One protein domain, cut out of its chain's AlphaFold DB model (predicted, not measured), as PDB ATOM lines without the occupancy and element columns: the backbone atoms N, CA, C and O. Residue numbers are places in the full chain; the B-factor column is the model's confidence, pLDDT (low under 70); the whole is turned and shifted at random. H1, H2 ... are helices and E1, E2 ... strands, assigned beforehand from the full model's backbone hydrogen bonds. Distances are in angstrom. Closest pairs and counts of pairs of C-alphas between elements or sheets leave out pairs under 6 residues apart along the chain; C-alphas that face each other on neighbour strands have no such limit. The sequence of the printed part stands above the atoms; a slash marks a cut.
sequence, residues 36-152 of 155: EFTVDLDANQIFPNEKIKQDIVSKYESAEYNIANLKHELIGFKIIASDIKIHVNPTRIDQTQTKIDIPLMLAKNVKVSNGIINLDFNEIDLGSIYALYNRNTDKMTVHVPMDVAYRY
ATOM      1  N   GLU A  36      10.125 -32.796  85.485       87.00
ATOM      2  CA  GLU A  36       9.948 -32.300  86.842       87.00
ATOM      3  C   GLU A  36      11.268 -31.699  87.317       87.00
ATOM      4  O   GLU A  36      12.339 -32.286  87.141       87.00
ATOM      5  N   PHE A  37      11.192 -30.530  87.946       87.44
ATOM      6  CA  PHE A  37      12.308 -30.021  88.727       87.44
ATOM      7  C   PHE A  37      12.352 -30.766  90.054       87.44
ATOM      8  O   PHE A  37      11.311 -31.024  90.655       87.44
ATOM      9  N   THR A  38      13.553 -31.085  90.526       90.75
ATOM     10  CA  THR A  38      13.738 -31.736  91.821       90.75
ATOM     11  C   THR A  38      14.575 -30.880  92.751       90.75
ATOM     12  O   THR A  38      15.493 -30.178  92.321       90.75
ATOM     13  N   VAL A  39      14.241 -30.925  94.037       88.12
ATOM     14  CA  VAL A  39      15.020 -30.292  95.099       88.12
ATOM     15  C   VAL A  39      15.093 -31.214  96.306       88.12
ATOM     16  O   VAL A  39      14.074 -31.721  96.772       88.12
ATOM     17  N   ASP A  40      16.303 -31.401  96.824       90.50
ATOM     18  CA  ASP A  40      16.526 -32.138  98.061       90.50
ATOM     19  C   ASP A  40      16.446 -31.199  99.266       90.50
ATOM     20  O   ASP A  40      17.104 -30.158  99.306       90.50
ATOM     21  N   LEU A  41      15.650 -31.592 100.257       88.12
ATOM     22  CA  LEU A  41      15.386 -30.845 101.480       88.12
ATOM     23  C   LEU A  41      15.519 -31.764 102.697       88.12
ATOM     24  O   LEU A  41      15.190 -32.954 102.651       88.12
ATOM     25  N   ASP A  42      15.970 -31.203 103.814       88.56
ATOM     26  CA  ASP A  42      15.943 -31.910 105.094       88.56
ATOM     27  C   ASP A  42      14.511 -31.936 105.645       88.56
ATOM     28  O   ASP A  42      13.750 -30.972 105.508       88.56
ATOM     29  N   ALA A  43      14.121 -33.028 106.308       86.81
ATOM     30  CA  ALA A  43      12.737 -33.210 106.744       86.81
ATOM     31  C   ALA A  43      12.242 -32.122 107.718       86.81
ATOM     32  O   ALA A  43      11.065 -31.760 107.705       86.81
ATOM     33  N   ASN A  44      13.145 -31.563 108.529       85.12
ATOM     34  CA  ASN A  44      12.857 -30.476 109.470       85.12
ATOM     35  C   ASN A  44      12.554 -29.123 108.796       85.12
ATOM     36  O   ASN A  44      12.108 -28.201 109.475       85.12
ATOM     37  N   GLN A  45      12.790 -28.990 107.488       79.12
ATOM     38  CA  GLN A  45      12.471 -27.783 106.723       79.12
ATOM     39  C   GLN A  45      11.007 -27.760 106.263       79.12
ATOM     40  O   GLN A  45      10.483 -26.692 105.957       79.12
ATOM     41  N   ILE A  46      10.347 -28.923 106.227       79.25
ATOM     42  CA  ILE A  46       8.954 -29.070 105.783       79.25
ATOM     43  C   ILE A  46       8.044 -29.437 106.951       79.25
ATOM     44  O   ILE A  46       6.979 -28.843 107.112       79.25
ATOM     45  N   PHE A  47       8.443 -30.402 107.786       89.19
ATOM     46  CA  PHE A  47       7.615 -30.797 108.917       89.19
ATOM     47  C   PHE A  47       7.756 -29.793 110.065       89.19
ATOM     48  O   PHE A  47       8.851 -29.628 110.604       89.19
ATOM     49  N   PRO A  48       6.655 -29.164 110.510       88.12
ATOM     50  CA  PRO A  48       6.712 -28.123 111.536       88.12
ATOM     51  C   PRO A  48       7.022 -28.673 112.936       88.12
ATOM     52  O   PRO A  48       7.415 -27.918 113.822       88.12
ATOM     53  N   ASN A  49       6.799 -29.970 113.171       92.00
ATOM     54  CA  ASN A  49       7.160 -30.665 114.404       92.00
ATOM     55  C   ASN A  49       7.181 -32.189 114.202       92.00
ATOM     56  O   ASN A  49       6.618 -32.719 113.242       92.00
ATOM     57  N   GLU A  50       7.786 -32.891 115.162       93.12
ATOM     58  CA  GLU A  50       7.946 -34.349 115.120       93.12
ATOM     59  C   GLU A  50       6.609 -35.099 115.145       93.12
ATOM     60  O   GLU A  50       6.485 -36.149 114.525       93.12
ATOM     61  N   LYS A  51       5.580 -34.561 115.813       94.19
ATOM     62  CA  LYS A  51       4.263 -35.209 115.850       94.19
ATOM     63  C   LYS A  51       3.652 -35.274 114.450       94.19
ATOM     64  O   LYS A  51       3.308 -36.361 114.000       94.19
ATOM     65  N   ILE A  52       3.592 -34.139 113.752       93.81
ATOM     66  CA  ILE A  52       3.077 -34.064 112.377       93.81
ATOM     67  C   ILE A  52       3.903 -34.959 111.451       93.81
ATOM     68  O   ILE A  52       3.334 -35.720 110.674       93.81
ATOM     69  N   LYS A  53       5.236 -34.938 111.582       95.31
ATOM     70  CA  LYS A  53       6.111 -35.846 110.833       95.31
ATOM     71  C   LYS A  53       5.720 -37.308 111.045       95.31
ATOM     72  O   LYS A  53       5.510 -38.011 110.067       95.31
ATOM     73  N   GLN A  54       5.606 -37.768 112.292       94.50
ATOM     74  CA  GLN A  54       5.273 -39.161 112.607       94.50
ATOM     75  C   GLN A  54       3.875 -39.555 112.120       94.50
ATOM     76  O   GLN A  54       3.704 -40.654 111.585       94.50
ATOM     77  N   ASP A  55       2.889 -38.670 112.256       95.12
ATOM     78  CA  ASP A  55       1.538 -38.909 111.743       95.12
ATOM     79  C   ASP A  55       1.582 -39.120 110.209       95.12
ATOM     80  O   ASP A  55       1.038 -40.100 109.700       95.12
ATOM     81  N   ILE A  56       2.375 -38.327 109.480       94.94
ATOM     82  CA  ILE A  56       2.518 -38.439 108.018       94.94
ATOM     83  C   ILE A  56       3.380 -39.643 107.592       94.94
ATOM     84  O   ILE A  56       2.949 -40.455 106.777       94.94
ATOM     85  N   VAL A  57       4.611 -39.780 108.097       94.31
ATOM     86  CA  VAL A  57       5.610 -40.732 107.554       94.31
ATOM     87  C   VAL A  57       5.651 -42.079 108.274       94.31
ATOM     88  O   VAL A  57       6.343 -42.998 107.826       94.31
ATOM     89  N   SER A  58       4.958 -42.213 109.407       92.69
ATOM     90  CA  SER A  58       4.865 -43.474 110.156       92.69
ATOM     91  C   SER A  58       3.458 -44.039 110.205       92.69
ATOM     92  O   SER A  58       3.315 -45.258 110.094       92.69
ATOM     93  N   LYS A  59       2.439 -43.185 110.354       95.44
ATOM     94  CA  LYS A  59       1.034 -43.618 110.367       95.44
ATOM     95  C   LYS A  59       0.342 -43.466 109.017       95.44
ATOM     96  O   LYS A  59      -0.705 -44.074 108.823       95.44
ATOM     97  N   TYR A  60       0.956 -42.739 108.081       95.38
ATOM     98  CA  TYR A  60       0.393 -42.464 106.759       95.38
ATOM     99  C   TYR A  60      -0.955 -41.738 106.850       95.38
ATOM    100  O   TYR A  60      -1.874 -42.002 106.080       95.38
ATOM    101  N   GLU A  61      -1.062 -40.816 107.804       97.12
ATOM    102  CA  GLU A  61      -2.231 -39.965 107.989       97.12
ATOM    103  C   GLU A  61      -2.081 -38.677 107.174       97.12
ATOM    104  O   GLU A  61      -1.027 -38.033 107.170       97.12
ATOM    105  N   SER A  62      -3.151 -38.290 106.479       96.31
ATOM    106  CA  SER A  62      -3.240 -36.964 105.872       96.31
ATOM    107  C   SER A  62      -3.177 -35.887 106.946       96.31
ATOM    108  O   SER A  62      -3.724 -36.047 108.038       96.31
ATOM    109  N   ALA A  63      -2.543 -34.767 106.619       95.38
ATOM    110  CA  ALA A  63      -2.395 -33.664 107.552       95.38
ATOM    111  C   ALA A  63      -2.546 -32.319 106.851       95.38
ATOM    112  O   ALA A  63      -2.069 -32.119 105.733       95.38
ATOM    113  N   GLU A  64      -3.147 -31.385 107.576       95.44
ATOM    114  CA  GLU A  64      -3.155 -29.970 107.244       95.44
ATOM    115  C   GLU A  64      -2.375 -29.217 108.313       95.44
ATOM    116  O   GLU A  64      -2.577 -29.413 109.516       95.44
ATOM    117  N   TYR A  65      -1.458 -28.360 107.885       93.75
ATOM    118  CA  TYR A  65      -0.665 -27.554 108.799       93.75
ATOM    119  C   TYR A  65      -0.236 -26.241 108.159       93.75
ATOM    120  O   TYR A  65      -0.261 -26.068 106.941       93.75
ATOM    121  N   ASN A  66       0.153 -25.302 109.022       92.69
ATOM    122  CA  ASN A  66       0.578 -23.972 108.616       92.69
ATOM    123  C   ASN A  66       2.017 -23.709 109.062       92.69
ATOM    124  O   ASN A  66       2.386 -24.023 110.197       92.69
ATOM    125  N   ILE A  67       2.803 -23.069 108.199       90.00
ATOM    126  CA  ILE A  67       4.106 -22.496 108.535       90.00
ATOM    127  C   ILE A  67       3.942 -20.977 108.518       90.00
ATOM    128  O   ILE A  67       3.711 -20.369 107.474       90.00
ATOM    129  N   ALA A  68       4.041 -20.355 109.696       91.38
ATOM    130  CA  ALA A  68       3.780 -18.923 109.844       91.38
ATOM    131  C   ALA A  68       4.768 -18.069 109.039       91.38
ATOM    132  O   ALA A  68       4.362 -17.117 108.377       91.38
ATOM    133  N   ASN A  69       6.055 -18.422 109.102       91.06
ATOM    134  CA  ASN A  69       7.129 -17.739 108.397       91.06
ATOM    135  C   ASN A  69       8.168 -18.756 107.937       91.06
ATOM    136  O   ASN A  69       8.608 -19.597 108.721       91.06
ATOM    137  N   LEU A  70       8.602 -18.618 106.693       89.19
ATOM    138  CA  LEU A  70       9.721 -19.341 106.119       89.19
ATOM    139  C   LEU A  70      10.817 -18.339 105.777       89.19
ATOM    140  O   LEU A  70      10.570 -17.313 105.145       89.19
ATOM    141  N   LYS A  71      12.039 -18.665 106.181       90.38
ATOM    142  CA  LYS A  71      13.257 -18.028 105.692       90.38
ATOM    143  C   LYS A  71      14.254 -19.139 105.426       90.38
ATOM    144  O   LYS A  71      14.740 -19.758 106.367       90.38
ATOM    145  N   HIS A  72      14.529 -19.387 104.157       86.44
ATOM    146  CA  HIS A  72      15.364 -20.497 103.731       86.44
ATOM    147  C   HIS A  72      16.361 -20.052 102.665       86.44
ATOM    148  O   HIS A  72      16.133 -19.056 101.977       86.44
ATOM    149  N   GLU A  73      17.475 -20.766 102.554       87.69
ATOM    150  CA  GLU A  73      18.473 -20.535 101.517       87.69
ATOM    151  C   GLU A  73      18.677 -21.824 100.731       87.69
ATOM    152  O   GLU A  73      19.057 -22.845 101.297       87.69
ATOM    153  N   LEU A  74      18.416 -21.764  99.429       82.50
ATOM    154  CA  LEU A  74      18.496 -22.903  98.533       82.50
ATOM    155  C   LEU A  74      19.342 -22.536  97.315       82.50
ATOM    156  O   LEU A  74      18.950 -21.682  96.527       82.50
ATOM    157  N   ILE A  75      20.504 -23.177  97.159       84.38
ATOM    158  CA  ILE A  75      21.420 -22.970  96.018       84.38
ATOM    159  C   ILE A  75      21.730 -21.464  95.822       84.38
ATOM    160  O   ILE A  75      21.689 -20.920  94.721       84.38
ATOM    161  N   GLY A  76      21.978 -20.751  96.927       85.31
ATOM    162  CA  GLY A  76      22.257 -19.309  96.929       85.31
ATOM    163  C   GLY A  76      21.033 -18.401  96.741       85.31
ATOM    164  O   GLY A  76      21.181 -17.179  96.748       85.31
ATOM    165  N   PHE A  77      19.825 -18.957  96.603       89.19
ATOM    166  CA  PHE A  77      18.580 -18.194  96.633       89.19
ATOM    167  C   PHE A  77      18.031 -18.113  98.048       89.19
ATOM    168  O   PHE A  77      17.666 -19.116  98.656       89.19
ATOM    169  N   LYS A  78      17.885 -16.892  98.545       92.56
ATOM    170  CA  LYS A  78      17.145 -16.596  99.760       92.56
ATOM    171  C   LYS A  78      15.656 -16.532  99.443       92.56
ATOM    172  O   LYS A  78      15.219 -15.657  98.693       92.56
ATOM    173  N   ILE A  79      14.901 -17.429 100.064       91.31
ATOM    174  CA  ILE A  79      13.452 -17.557  99.949       91.31
ATOM    175  C   ILE A  79      12.835 -17.106 101.270       91.31
ATOM    176  O   ILE A  79      13.193 -17.600 102.342       91.31
ATOM    177  N   ILE A  80      11.916 -16.150 101.202       94.12
ATOM    178  CA  ILE A  80      11.110 -15.702 102.337       94.12
ATOM    179  C   ILE A  80       9.651 -15.900 101.963       94.12
ATOM    180  O   ILE A  80       9.268 -15.532 100.862       94.12
ATOM    181  N   ALA A  81       8.848 -16.454 102.861       94.62
ATOM    182  CA  ALA A  81       7.407 -16.580 102.677       94.62
ATOM    183  C   ALA A  81       6.691 -16.536 104.032       94.62
ATOM    184  O   ALA A  81       7.306 -16.710 105.086       94.62
ATOM    185  N   SER A  82       5.385 -16.300 104.006       95.06
ATOM    186  CA  SER A  82       4.535 -16.194 105.194       95.06
ATOM    187  C   SER A  82       3.180 -16.851 104.957       95.06
ATOM    188  O   SER A  82       2.783 -17.021 103.806       95.06
ATOM    189  N   ASP A  83       2.469 -17.195 106.036       94.75
ATOM    190  CA  ASP A  83       1.118 -17.789 105.980       94.75
ATOM    191  C   ASP A  83       1.046 -18.975 105.001       94.75
ATOM    192  O   ASP A  83       0.204 -19.018 104.105       94.75
ATOM    193  N   ILE A  84       1.999 -19.907 105.129       93.81
ATOM    194  CA  ILE A  84       2.109 -21.052 104.228       93.81
ATOM    195  C   ILE A  84       1.157 -22.136 104.710       93.81
ATOM    196  O   ILE A  84       1.356 -22.683 105.794       93.81
ATOM    197  N   LYS A  85       0.158 -22.468 103.901       95.69
ATOM    198  CA  LYS A  85      -0.823 -23.522 104.166       95.69
ATOM    199  C   LYS A  85      -0.481 -24.745 103.346       95.69
ATOM    200  O   LYS A  85      -0.325 -24.632 102.133       95.69
ATOM    201  N   ILE A  86      -0.386 -25.896 103.999       95.00
ATOM    202  CA  ILE A  86       0.006 -27.146 103.355       95.00
ATOM    203  C   ILE A  86      -1.013 -28.227 103.711       95.00
ATOM    204  O   ILE A  86      -1.277 -28.470 104.889       95.00
ATOM    205  N   HIS A  87      -1.548 -28.888 102.686       95.69
ATOM    206  CA  HIS A  87      -2.254 -30.164 102.804       95.69
ATOM    207  C   HIS A  87      -1.341 -31.245 102.251       95.69
ATOM    208  O   HIS A  87      -0.855 -31.115 101.128       95.69
ATOM    209  N   VAL A  88      -1.150 -32.330 102.998       95.62
ATOM    210  CA  VAL A  88      -0.455 -33.517 102.496       95.62
ATOM    211  C   VAL A  88      -1.287 -34.794 102.590       95.62
ATOM    212  O   VAL A  88      -2.044 -34.991 103.540       95.62
ATOM    213  N   ASN A  89      -1.100 -35.683 101.616       97.31
ATOM    214  CA  ASN A  89      -1.648 -37.036 101.585       97.31
ATOM    215  C   ASN A  89      -0.492 -38.033 101.393       97.31
ATOM    216  O   ASN A  89       0.038 -38.155 100.286       97.31
ATOM    217  N   PRO A  90      -0.050 -38.728 102.452       97.31
ATOM    218  CA  PRO A  90       1.027 -39.695 102.332       97.31
ATOM    219  C   PRO A  90       0.543 -41.023 101.741       97.31
ATOM    220  O   PRO A  90      -0.548 -41.506 102.027       97.31
ATOM    221  N   THR A  91       1.408 -41.662 100.962       97.69
ATOM    222  CA  THR A  91       1.266 -43.042 100.503       97.69
ATOM    223  C   THR A  91       2.578 -43.769 100.749       97.69
ATOM    224  O   THR A  91       3.644 -43.351 100.291       97.69
ATOM    225  N   ARG A  92       2.517 -44.886 101.472       97.31
ATOM    226  CA  ARG A  92       3.685 -45.742 101.671       97.31
ATOM    227  C   ARG A  92       4.111 -46.362 100.338       97.31
ATOM    228  O   ARG A  92       3.304 -47.037  99.706       97.31
ATOM    229  N   ILE A  93       5.376 -46.185  99.958       96.75
ATOM    230  CA  ILE A  93       5.978 -46.915  98.832       96.75
ATOM    231  C   ILE A  93       6.542 -48.237  99.358       96.75
ATOM    232  O   ILE A  93       6.158 -49.311  98.902       96.75
ATOM    233  N   ASP A  94       7.408 -48.161 100.372       94.19
ATOM    234  CA  ASP A  94       8.013 -49.326 101.018       94.19
ATOM    235  C   ASP A  94       8.322 -49.062 102.509       94.19
ATOM    236  O   ASP A  94       7.666 -48.257 103.168       94.19
ATOM    237  N   GLN A  95       9.241 -49.814 103.122       92.50
ATOM    238  CA  GLN A  95       9.601 -49.642 104.539       92.50
ATOM    239  C   GLN A  95      10.444 -48.390 104.824       92.50
ATOM    240  O   GLN A  95      10.512 -47.941 105.967       92.50
ATOM    241  N   THR A  96      11.081 -47.852 103.794       94.00
ATOM    242  CA  THR A  96      12.044 -46.755 103.838       94.00
ATOM    243  C   THR A  96      11.534 -45.512 103.117       94.00
ATOM    244  O   THR A  96      11.926 -44.411 103.491       94.00
ATOM    245  N   GLN A  97      10.637 -45.673 102.140       96.81
ATOM    246  CA  GLN A  97      10.130 -44.590 101.307       96.81
ATOM    247  C   GLN A  97       8.638 -44.326 101.500       96.81
ATOM    248  O   GLN A  97       7.801 -45.234 101.501       96.81
ATOM    249  N   THR A  98       8.301 -43.044 101.620       97.56
ATOM    250  CA  THR A  98       6.923 -42.538 101.651       97.56
ATOM    251  C   THR A  98       6.776 -41.456 100.595       97.56
ATOM    252  O   THR A  98       7.537 -40.490 100.591       97.56
ATOM    253  N   LYS A  99       5.792 -41.605  99.708       97.38
ATOM    254  CA  LYS A  99       5.360 -40.523  98.828       97.38
ATOM    255  C   LYS A  99       4.453 -39.595  99.620       97.38
ATOM    256  O   LYS A  99       3.580 -40.069 100.336       97.38
ATOM    257  N   ILE A 100       4.641 -38.295  99.488       96.81
ATOM    258  CA  ILE A 100       3.825 -37.270 100.127       96.81
ATOM    259  C   ILE A 100       3.246 -36.422  99.005       96.81
ATOM    260  O   ILE A 100       3.944 -35.581  98.445       96.81
ATOM    261  N   ASP A 101       1.992 -36.676  98.645       96.94
ATOM    262  CA  ASP A 101       1.279 -35.851  97.675       96.94
ATOM    263  C   ASP A 101       0.852 -34.542  98.342       96.94
ATOM    264  O   ASP A 101       0.316 -34.559  99.452       96.94
ATOM    265  N   ILE A 102       1.090 -33.411  97.676       94.69
ATOM    266  CA  ILE A 102       0.818 -32.070  98.203       94.69
ATOM    267  C   ILE A 102      -0.224 -31.399  97.296       94.69
ATOM    268  O   ILE A 102       0.113 -30.605  96.414       94.69
ATOM    269  N   PRO A 103      -1.518 -31.732  97.460       92.88
ATOM    270  CA  PRO A 103      -2.580 -31.148  96.643       92.88
ATOM    271  C   PRO A 103      -2.771 -29.646  96.889       92.88
ATOM    272  O   PRO A 103      -3.331 -28.969  96.033       92.88
ATOM    273  N   LEU A 104      -2.307 -29.123  98.030       92.69
ATOM    274  CA  LEU A 104      -2.397 -27.708  98.372       92.69
ATOM    275  C   LEU A 104      -1.100 -27.230  99.023       92.69
ATOM    276  O   LEU A 104      -0.693 -27.759 100.059       92.69
ATOM    277  N   MET A 105      -0.506 -26.185  98.449       93.88
ATOM    278  CA  MET A 105       0.570 -25.417  99.068       93.88
ATOM    279  C   MET A 105       0.413 -23.947  98.684       93.88
ATOM    280  O   MET A 105       0.872 -23.524  97.628       93.88
ATOM    281  N   LEU A 106      -0.244 -23.176  99.548       96.00
ATOM    282  CA  LEU A 106      -0.455 -21.742  99.353       96.00
ATOM    283  C   LEU A 106       0.490 -20.962 100.252       96.00
ATOM    284  O   LEU A 106       0.501 -21.199 101.454       96.00
ATOM    285  N   ALA A 107       1.247 -20.022  99.699       95.06
ATOM    286  CA  ALA A 107       2.172 -19.172 100.441       95.06
ATOM    287  C   ALA A 107       1.966 -17.702 100.084       95.06
ATOM    288  O   ALA A 107       1.790 -17.375  98.913       95.06
ATOM    289  N   LYS A 108       2.048 -16.807 101.072       96.88
ATOM    290  CA  LYS A 108       1.914 -15.355 100.884       96.88
ATOM    291  C   LYS A 108       3.230 -14.615 101.059       96.88
ATOM    292  O   LYS A 108       4.096 -15.038 101.828       96.88
ATOM    293  N   ASN A 109       3.321 -13.443 100.432       95.62
ATOM    294  CA  ASN A 109       4.469 -12.533 100.503       95.62
ATOM    295  C   ASN A 109       5.790 -13.259 100.197       95.62
ATOM    296  O   ASN A 109       6.740 -13.205 100.986       95.62
ATOM    297  N   VAL A 110       5.812 -14.005  99.092       94.19
ATOM    298  CA  VAL A 110       6.952 -14.833  98.714       94.19
ATOM    299  C   VAL A 110       7.999 -13.976  98.022       94.19
ATOM    300  O   VAL A 110       7.739 -13.387  96.979       94.19
ATOM    301  N   LYS A 111       9.209 -13.944  98.575       94.50
ATOM    302  CA  LYS A 111      10.352 -13.227  98.010       94.50
ATOM    303  C   LYS A 111      11.481 -14.196  97.725       94.50
ATOM    304  O   LYS A 111      11.890 -14.933  98.622       94.50
ATOM    305  N   VAL A 112      12.008 -14.159  96.508       91.81
ATOM    306  CA  VAL A 112      13.125 -15.003  96.066       91.81
ATOM    307  C   VAL A 112      14.241 -14.098  95.568       91.81
ATOM    308  O   VAL A 112      14.023 -13.278  94.680       91.81
ATOM    309  N   SER A 113      15.435 -14.219  96.147       92.69
ATOM    310  CA  SER A 113      16.553 -13.332  95.807       92.69
ATOM    311  C   SER A 113      17.911 -14.026  95.840       92.69
ATOM    312  O   SER A 113      18.142 -14.855  96.711       92.69
ATOM    313  N   ASN A 114      18.825 -13.676  94.929       90.12
ATOM    314  CA  ASN A 114      20.216 -14.172  94.934       90.12
ATOM    315  C   ASN A 114      21.258 -13.086  94.581       90.12
ATOM    316  O   ASN A 114      22.320 -13.368  94.031       90.12
ATOM    317  N   GLY A 115      20.939 -11.819  94.859       86.00
ATOM    318  CA  GLY A 115      21.776 -10.657  94.532       86.00
ATOM    319  C   GLY A 115      21.578 -10.129  93.108       86.00
ATOM    320  O   GLY A 115      21.590  -8.917  92.919       86.00
ATOM    321  N   ILE A 116      21.330 -11.011  92.132       87.19
ATOM    322  CA  ILE A 116      21.027 -10.637  90.737       87.19
ATOM    323  C   ILE A 116      19.520 -10.719  90.477       87.19
ATOM    324  O   ILE A 116      18.925  -9.805  89.912       87.19
ATOM    325  N   ILE A 117      18.897 -11.808  90.916       85.12
ATOM    326  CA  ILE A 117      17.462 -12.054  90.800       85.12
ATOM    327  C   ILE A 117      16.782 -11.520  92.059       85.12
ATOM    328  O   ILE A 117      17.281 -11.742  93.163       85.12
ATOM    329  N   ASN A 118      15.652 -10.833  91.883       90.44
ATOM    330  CA  ASN A 118      14.753 -10.399  92.951       90.44
ATOM    331  C   ASN A 118      13.309 -10.524  92.455       90.44
ATOM    332  O   ASN A 118      12.859  -9.713  91.650       90.44
ATOM    333  N   LEU A 119      12.606 -11.546  92.929       91.12
ATOM    334  CA  LEU A 119      11.205 -11.810  92.617       91.12
ATOM    335  C   LEU A 119      10.363 -11.604  93.875       91.12
ATOM    336  O   LEU A 119      10.791 -11.979  94.971       91.12
ATOM    337  N   ASP A 120       9.181 -11.020  93.711       93.81
ATOM    338  CA  ASP A 120       8.234 -10.740  94.791       93.81
ATOM    339  C   ASP A 120       6.825 -11.122  94.332       93.81
ATOM    340  O   ASP A 120       6.338 -10.634  93.311       93.81
ATOM    341  N   PHE A 121       6.187 -12.017  95.079       92.88
ATOM    342  CA  PHE A 121       4.867 -12.550  94.790       92.88
ATOM    343  C   PHE A 121       3.961 -12.337  95.999       92.88
ATOM    344  O   PHE A 121       4.266 -12.768  97.113       92.88
ATOM    345  N   ASN A 122       2.792 -11.738  95.773       94.31
ATOM    346  CA  ASN A 122       1.781 -11.608  96.824       94.31
ATOM    347  C   ASN A 122       1.318 -12.982  97.324       94.31
ATOM    348  O   ASN A 122       1.145 -13.173  98.527       94.31
ATOM    349  N   GLU A 123       1.147 -13.929  96.401       94.25
ATOM    350  CA  GLU A 123       0.736 -15.298  96.679       94.25
ATOM    351  C   GLU A 123       1.325 -16.254  95.633       94.25
ATOM    352  O   GLU A 123       1.453 -15.895  94.460       94.25
ATOM    353  N   ILE A 124       1.684 -17.462  96.064       93.00
ATOM    354  CA  ILE A 124       2.080 -18.589  95.218       93.00
ATOM    355  C   ILE A 124       1.249 -19.804  95.631       93.00
ATOM    356  O   ILE A 124       1.157 -20.123  96.816       93.00
ATOM    357  N   ASP A 125       0.709 -20.500  94.636       93.75
ATOM    358  CA  ASP A 125       0.128 -21.835  94.740       93.75
ATOM    359  C   ASP A 125       1.045 -22.874  94.073       93.75
ATOM    360  O   ASP A 125       1.224 -22.876  92.847       93.75
ATOM    361  N   LEU A 126       1.635 -23.740  94.894       90.38
ATOM    362  CA  LEU A 126       2.433 -24.894  94.481       90.38
ATOM    363  C   LEU A 126       1.658 -26.210  94.645       90.38
ATOM    364  O   LEU A 126       2.263 -27.266  94.817       90.38
ATOM    365  N   GLY A 127       0.324 -26.180  94.628       91.75
ATOM    366  CA  GLY A 127      -0.484 -27.393  94.580       91.75
ATOM    367  C   GLY A 127      -0.098 -28.295  93.402       91.75
ATOM    368  O   GLY A 127       0.308 -27.819  92.338       91.75
ATOM    369  N   SER A 128      -0.252 -29.605  93.606       90.62
ATOM    370  CA  SER A 128       0.107 -30.677  92.659       90.62
ATOM    371  C   SER A 128       1.597 -31.021  92.582       90.62
ATOM    372  O   SER A 128       2.009 -31.736  91.671       90.62
ATOM    373  N   ILE A 129       2.403 -30.574  93.546       94.19
ATOM    374  CA  ILE A 129       3.743 -31.134  93.768       94.19
ATOM    375  C   ILE A 129       3.655 -32.395  94.639       94.19
ATOM    376  O   ILE A 129       2.646 -32.657  95.303       94.19
ATOM    377  N   TYR A 130       4.730 -33.173  94.680       95.31
ATOM    378  CA  TYR A 130       4.866 -34.270  95.636       95.31
ATOM    379  C   TYR A 130       6.298 -34.363  96.146       95.31
ATOM    380  O   TYR A 130       7.226 -33.833  95.543       95.31
ATOM    381  N   ALA A 131       6.486 -35.044  97.270       95.31
ATOM    382  CA  ALA A 131       7.800 -35.322  97.822       95.31
ATOM    383  C   ALA A 131       8.003 -36.822  98.034       95.31
ATOM    384  O   ALA A 131       7.072 -37.547  98.386       95.31
ATOM    385  N   LEU A 132       9.233 -37.285  97.851       96.88
ATOM    386  CA  LEU A 132       9.669 -38.624  98.224       96.88
ATOM    387  C   LEU A 132      10.496 -38.521  99.501       96.88
ATOM    388  O   LEU A 132      11.627 -38.040  99.480       96.88
ATOM    389  N   TYR A 133       9.924 -38.957 100.619       97.25
ATOM    390  CA  TYR A 133      10.595 -39.004 101.912       97.25
ATOM    391  C   TYR A 133      11.343 -40.324 102.091       97.25
ATOM    392  O   TYR A 133      10.757 -41.397 101.929       97.25
ATOM    393  N   ASN A 134      12.614 -40.241 102.489       96.44
ATOM    394  CA  ASN A 134      13.454 -41.377 102.843       96.44
ATOM    395  C   ASN A 134      13.720 -41.396 104.355       96.44
ATOM    396  O   ASN A 134      14.434 -40.553 104.898       96.44
ATOM    397  N   ARG A 135      13.188 -42.417 105.026       94.38
ATOM    398  CA  ARG A 135      13.304 -42.609 106.476       94.38
ATOM    399  C   ARG A 135      14.738 -42.864 106.947       94.38
ATOM    400  O   ARG A 135      15.051 -42.531 108.084       94.38
ATOM    401  N   ASN A 136      15.596 -43.453 106.116       95.06
ATOM    402  CA  ASN A 136      16.969 -43.782 106.511       95.06
ATOM    403  C   ASN A 136      17.858 -42.538 106.575       95.06
ATOM    404  O   ASN A 136      18.777 -42.482 107.387       95.06
ATOM    405  N   THR A 137      17.610 -41.567 105.696       95.81
ATOM    406  CA  THR A 137      18.406 -40.337 105.598       95.81
ATOM    407  C   THR A 137      17.732 -39.133 106.242       95.81
ATOM    408  O   THR A 137      18.395 -38.120 106.430       95.81
ATOM    409  N   ASP A 138      16.446 -39.247 106.575       94.56
ATOM    410  CA  ASP A 138      15.592 -38.152 107.035       94.56
ATOM    411  C   ASP A 138      15.523 -36.971 106.050       94.56
ATOM    412  O   ASP A 138      15.526 -35.795 106.425       94.56
ATOM    413  N   LYS A 139      15.486 -37.301 104.754       94.81
ATOM    414  CA  LYS A 139      15.480 -36.336 103.647       94.81
ATOM    415  C   LYS A 139      14.272 -36.511 102.745       94.81
ATOM    416  O   LYS A 139      13.701 -37.599 102.657       94.81
ATOM    417  N   MET A 140      13.919 -35.433 102.058       93.56
ATOM    418  CA  MET A 140      12.883 -35.399 101.036       93.56
ATOM    419  C   MET A 140      13.445 -34.905  99.715       93.56
ATOM    420  O   MET A 140      14.123 -33.886  99.686       93.56
ATOM    421  N   THR A 141      13.081 -35.576  98.630       95.12
ATOM    422  CA  THR A 141      13.222 -35.032  97.278       95.12
ATOM    423  C   THR A 141      11.852 -34.532  96.844       95.12
ATOM    424  O   THR A 141      10.921 -35.325  96.703       95.12
ATOM    425  N   VAL A 142      11.695 -33.219  96.695       93.31
ATOM    426  CA  VAL A 142      10.458 -32.596  96.210       93.31
ATOM    427  C   VAL A 142      10.502 -32.534  94.695       93.31
ATOM    428  O   VAL A 142      11.481 -32.067  94.123       93.31
ATOM    429  N   HIS A 143       9.427 -32.986  94.068       94.00
ATOM    430  CA  HIS A 143       9.208 -32.986  92.635       94.00
ATOM    431  C   HIS A 143       8.201 -31.897  92.280       94.00
ATOM    432  O   HIS A 143       7.063 -31.905  92.757       94.00
ATOM    433  N   VAL A 144       8.631 -30.959  91.442       91.50
ATOM    434  CA  VAL A 144       7.829 -29.839  90.954       91.50
ATOM    435  C   VAL A 144       7.581 -30.033  89.460       91.50
ATOM    436  O   VAL A 144       8.503 -29.844  88.660       91.50
ATOM    437  N   PRO A 145       6.350 -30.392  89.063       90.56
ATOM    438  CA  PRO A 145       5.981 -30.490  87.660       90.56
ATOM    439  C   PRO A 145       6.243 -29.194  86.885       90.56
ATOM    440  O   PRO A 145       6.061 -28.085  87.403       90.56
ATOM    441  N   MET A 146       6.659 -29.326  85.621       84.44
ATOM    442  CA  MET A 146       6.958 -28.180  84.756       84.44
ATOM    443  C   MET A 146       5.770 -27.216  84.618       84.44
ATOM    444  O   MET A 146       5.975 -26.006  84.560       84.44
ATOM    445  N   ASP A 147       4.534 -27.717  84.589       84.94
ATOM    446  CA  ASP A 147       3.322 -26.896  84.483       84.94
ATOM    447  C   ASP A 147       3.066 -26.052  85.739       84.94
ATOM    448  O   ASP A 147       2.519 -24.953  85.633       84.94
ATOM    449  N   VAL A 148       3.484 -26.527  86.916       88.75
ATOM    450  CA  VAL A 148       3.461 -25.753  88.165       88.75
ATOM    451  C   VAL A 148       4.564 -24.699  88.136       88.75
ATOM    452  O   VAL A 148       4.285 -23.518  88.335       88.75
ATOM    453  N   ALA A 149       5.802 -25.096  87.821       84.62
ATOM    454  CA  ALA A 149       6.944 -24.181  87.771       84.62
ATOM    455  C   ALA A 149       6.741 -23.044  86.752       84.62
ATOM    456  O   ALA A 149       7.030 -21.880  87.034       84.62
ATOM    457  N   TYR A 150       6.189 -23.358  85.578       83.62
ATOM    458  CA  TYR A 150       6.009 -22.402  84.487       83.62
ATOM    459  C   TYR A 150       5.078 -21.234  84.830       83.62
ATOM    460  O   TYR A 150       5.271 -20.138  84.303       83.62
ATOM    461  N   ARG A 151       4.126 -21.419  85.759       86.44
ATOM    462  CA  ARG A 151       3.225 -20.349  86.238       86.44
ATOM    463  C   ARG A 151       3.990 -19.146  86.796       86.44
ATOM    464  O   ARG A 151       3.480 -18.031  86.748       86.44
ATOM    465  N   TYR A 152       5.208 -19.372  87.284       82.88
ATOM    466  CA  TYR A 152       6.021 -18.366  87.965       82.88
ATOM    467  C   TYR A 152       7.287 -17.969  87.189       82.88
ATOM    468  O   TYR A 152       7.995 -17.066  87.618       82.88
TER     469      TYR A 152
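This is residues 36 to 152 of the 155 residues of an uncharacterized protein of Nitrososphaeraceae archaeon (UniProt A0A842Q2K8). One twisted sheet is arched into a long open trough: the strands E2, E3, E4 and E5 run beside each other and bend sharply partway along, while E6, E7 and E1 continue the sheet from the first part of E4 as a second wall. H1 packs on one face of this sheet near the ends of E3 and E2, and H2, following E7, packs on the opposite face. The printed part has 117 residues, with two named helices and seven named strands in the order E1 H1 E2 E3 E4 E5 E6 E7 H2, and its class is mostly strand. The sheet is branched at E4, and its neighbour pairs are antiparallel. The whole is compact, with a radius of gyration of the C-alphas of 14.1 A, yet elongated in outline, spanning 43 by 24 by 24 A.

The longest strand is E4, residues 97 to 113, 32.4 A from first to last C-alpha, beginning with C-alpha 97 at (10.130, -44.590, 101.307). E3, residues 77 to 92, measures 31.7 A, and E2, residues 63 to 74, 25.2 A. E5 is residues 118 to 125, E6 residues 129 to 134, and E7 residues 139 to 145. E1, residues 36 to 42, begins with C-alpha 36 at (9.948, -32.300, 86.842). H1, residues 50 to 57, measures 10.2 A, and H2, residues 146 to 152, measures 10.4 A and ends with C-alpha 152 at (6.021, -18.366, 87.965).

E4 has three neighbours: E3 lies on one side of it, beside residues 98 to 113, and on the other side lie E6, beside residues 97 to 102, and E5, beside residues 105 to 113. The pairing of E4 is staggered, and E4 bends by 102 degrees at residue 109. E3 bends by 99 degrees at residue 82, E2 by 83 degrees at residue 69 and E5 by 83 degrees at residue 122. E2, E3, E4 and E5 form a meander, each strand the antiparallel neighbour of the one before. The hairpin of E3 and E4 has N 85 and O 106 within hydrogen-bond range at 2.8 A. In the hairpin of E2 and E3, N 70 and O 81 are 2.8 A apart, and in that of E4 and E5, N 109 and O 122 are 2.9 A apart. E4 and E6 have N 100 and O 131 at 2.8 A. In the hairpin of E6 and E7, N 132 and O 141 are 2.8 A apart, and E7 and the edge strand E1 have N 39 and O 142 at 3.0 A. E1 and E2, both edge strands, are apart. H1 is on the sheet at a height of 7.3 A, only just over none of its strands, with 2 of its C-alphas on E4; its closest C-alphas to E3 are those of Ile 56 and Pro 90, 6.0 A. H2 is on the opposite face at a height of 5.7 A, over none of the strands; the C-alphas of Glu 36 and Met 146, the closest of E1 and H2, are 5.5 A apart, and H2 and E5 are near each other. In H1 every O i to N i+4 pair is within hydrogen-bond range; in H2 1 of 3 is, beside 3 of 4 O i to N i+3 pairs.

The two C-alphas farthest apart are those of Lys 59 and Ile 116, at 43.3 A. The printed part has no cut and no long link; the link from E1 to H1 is short and the others are tight. The mean pLDDT of the printed part is 92.2, and no printed residue is under 70.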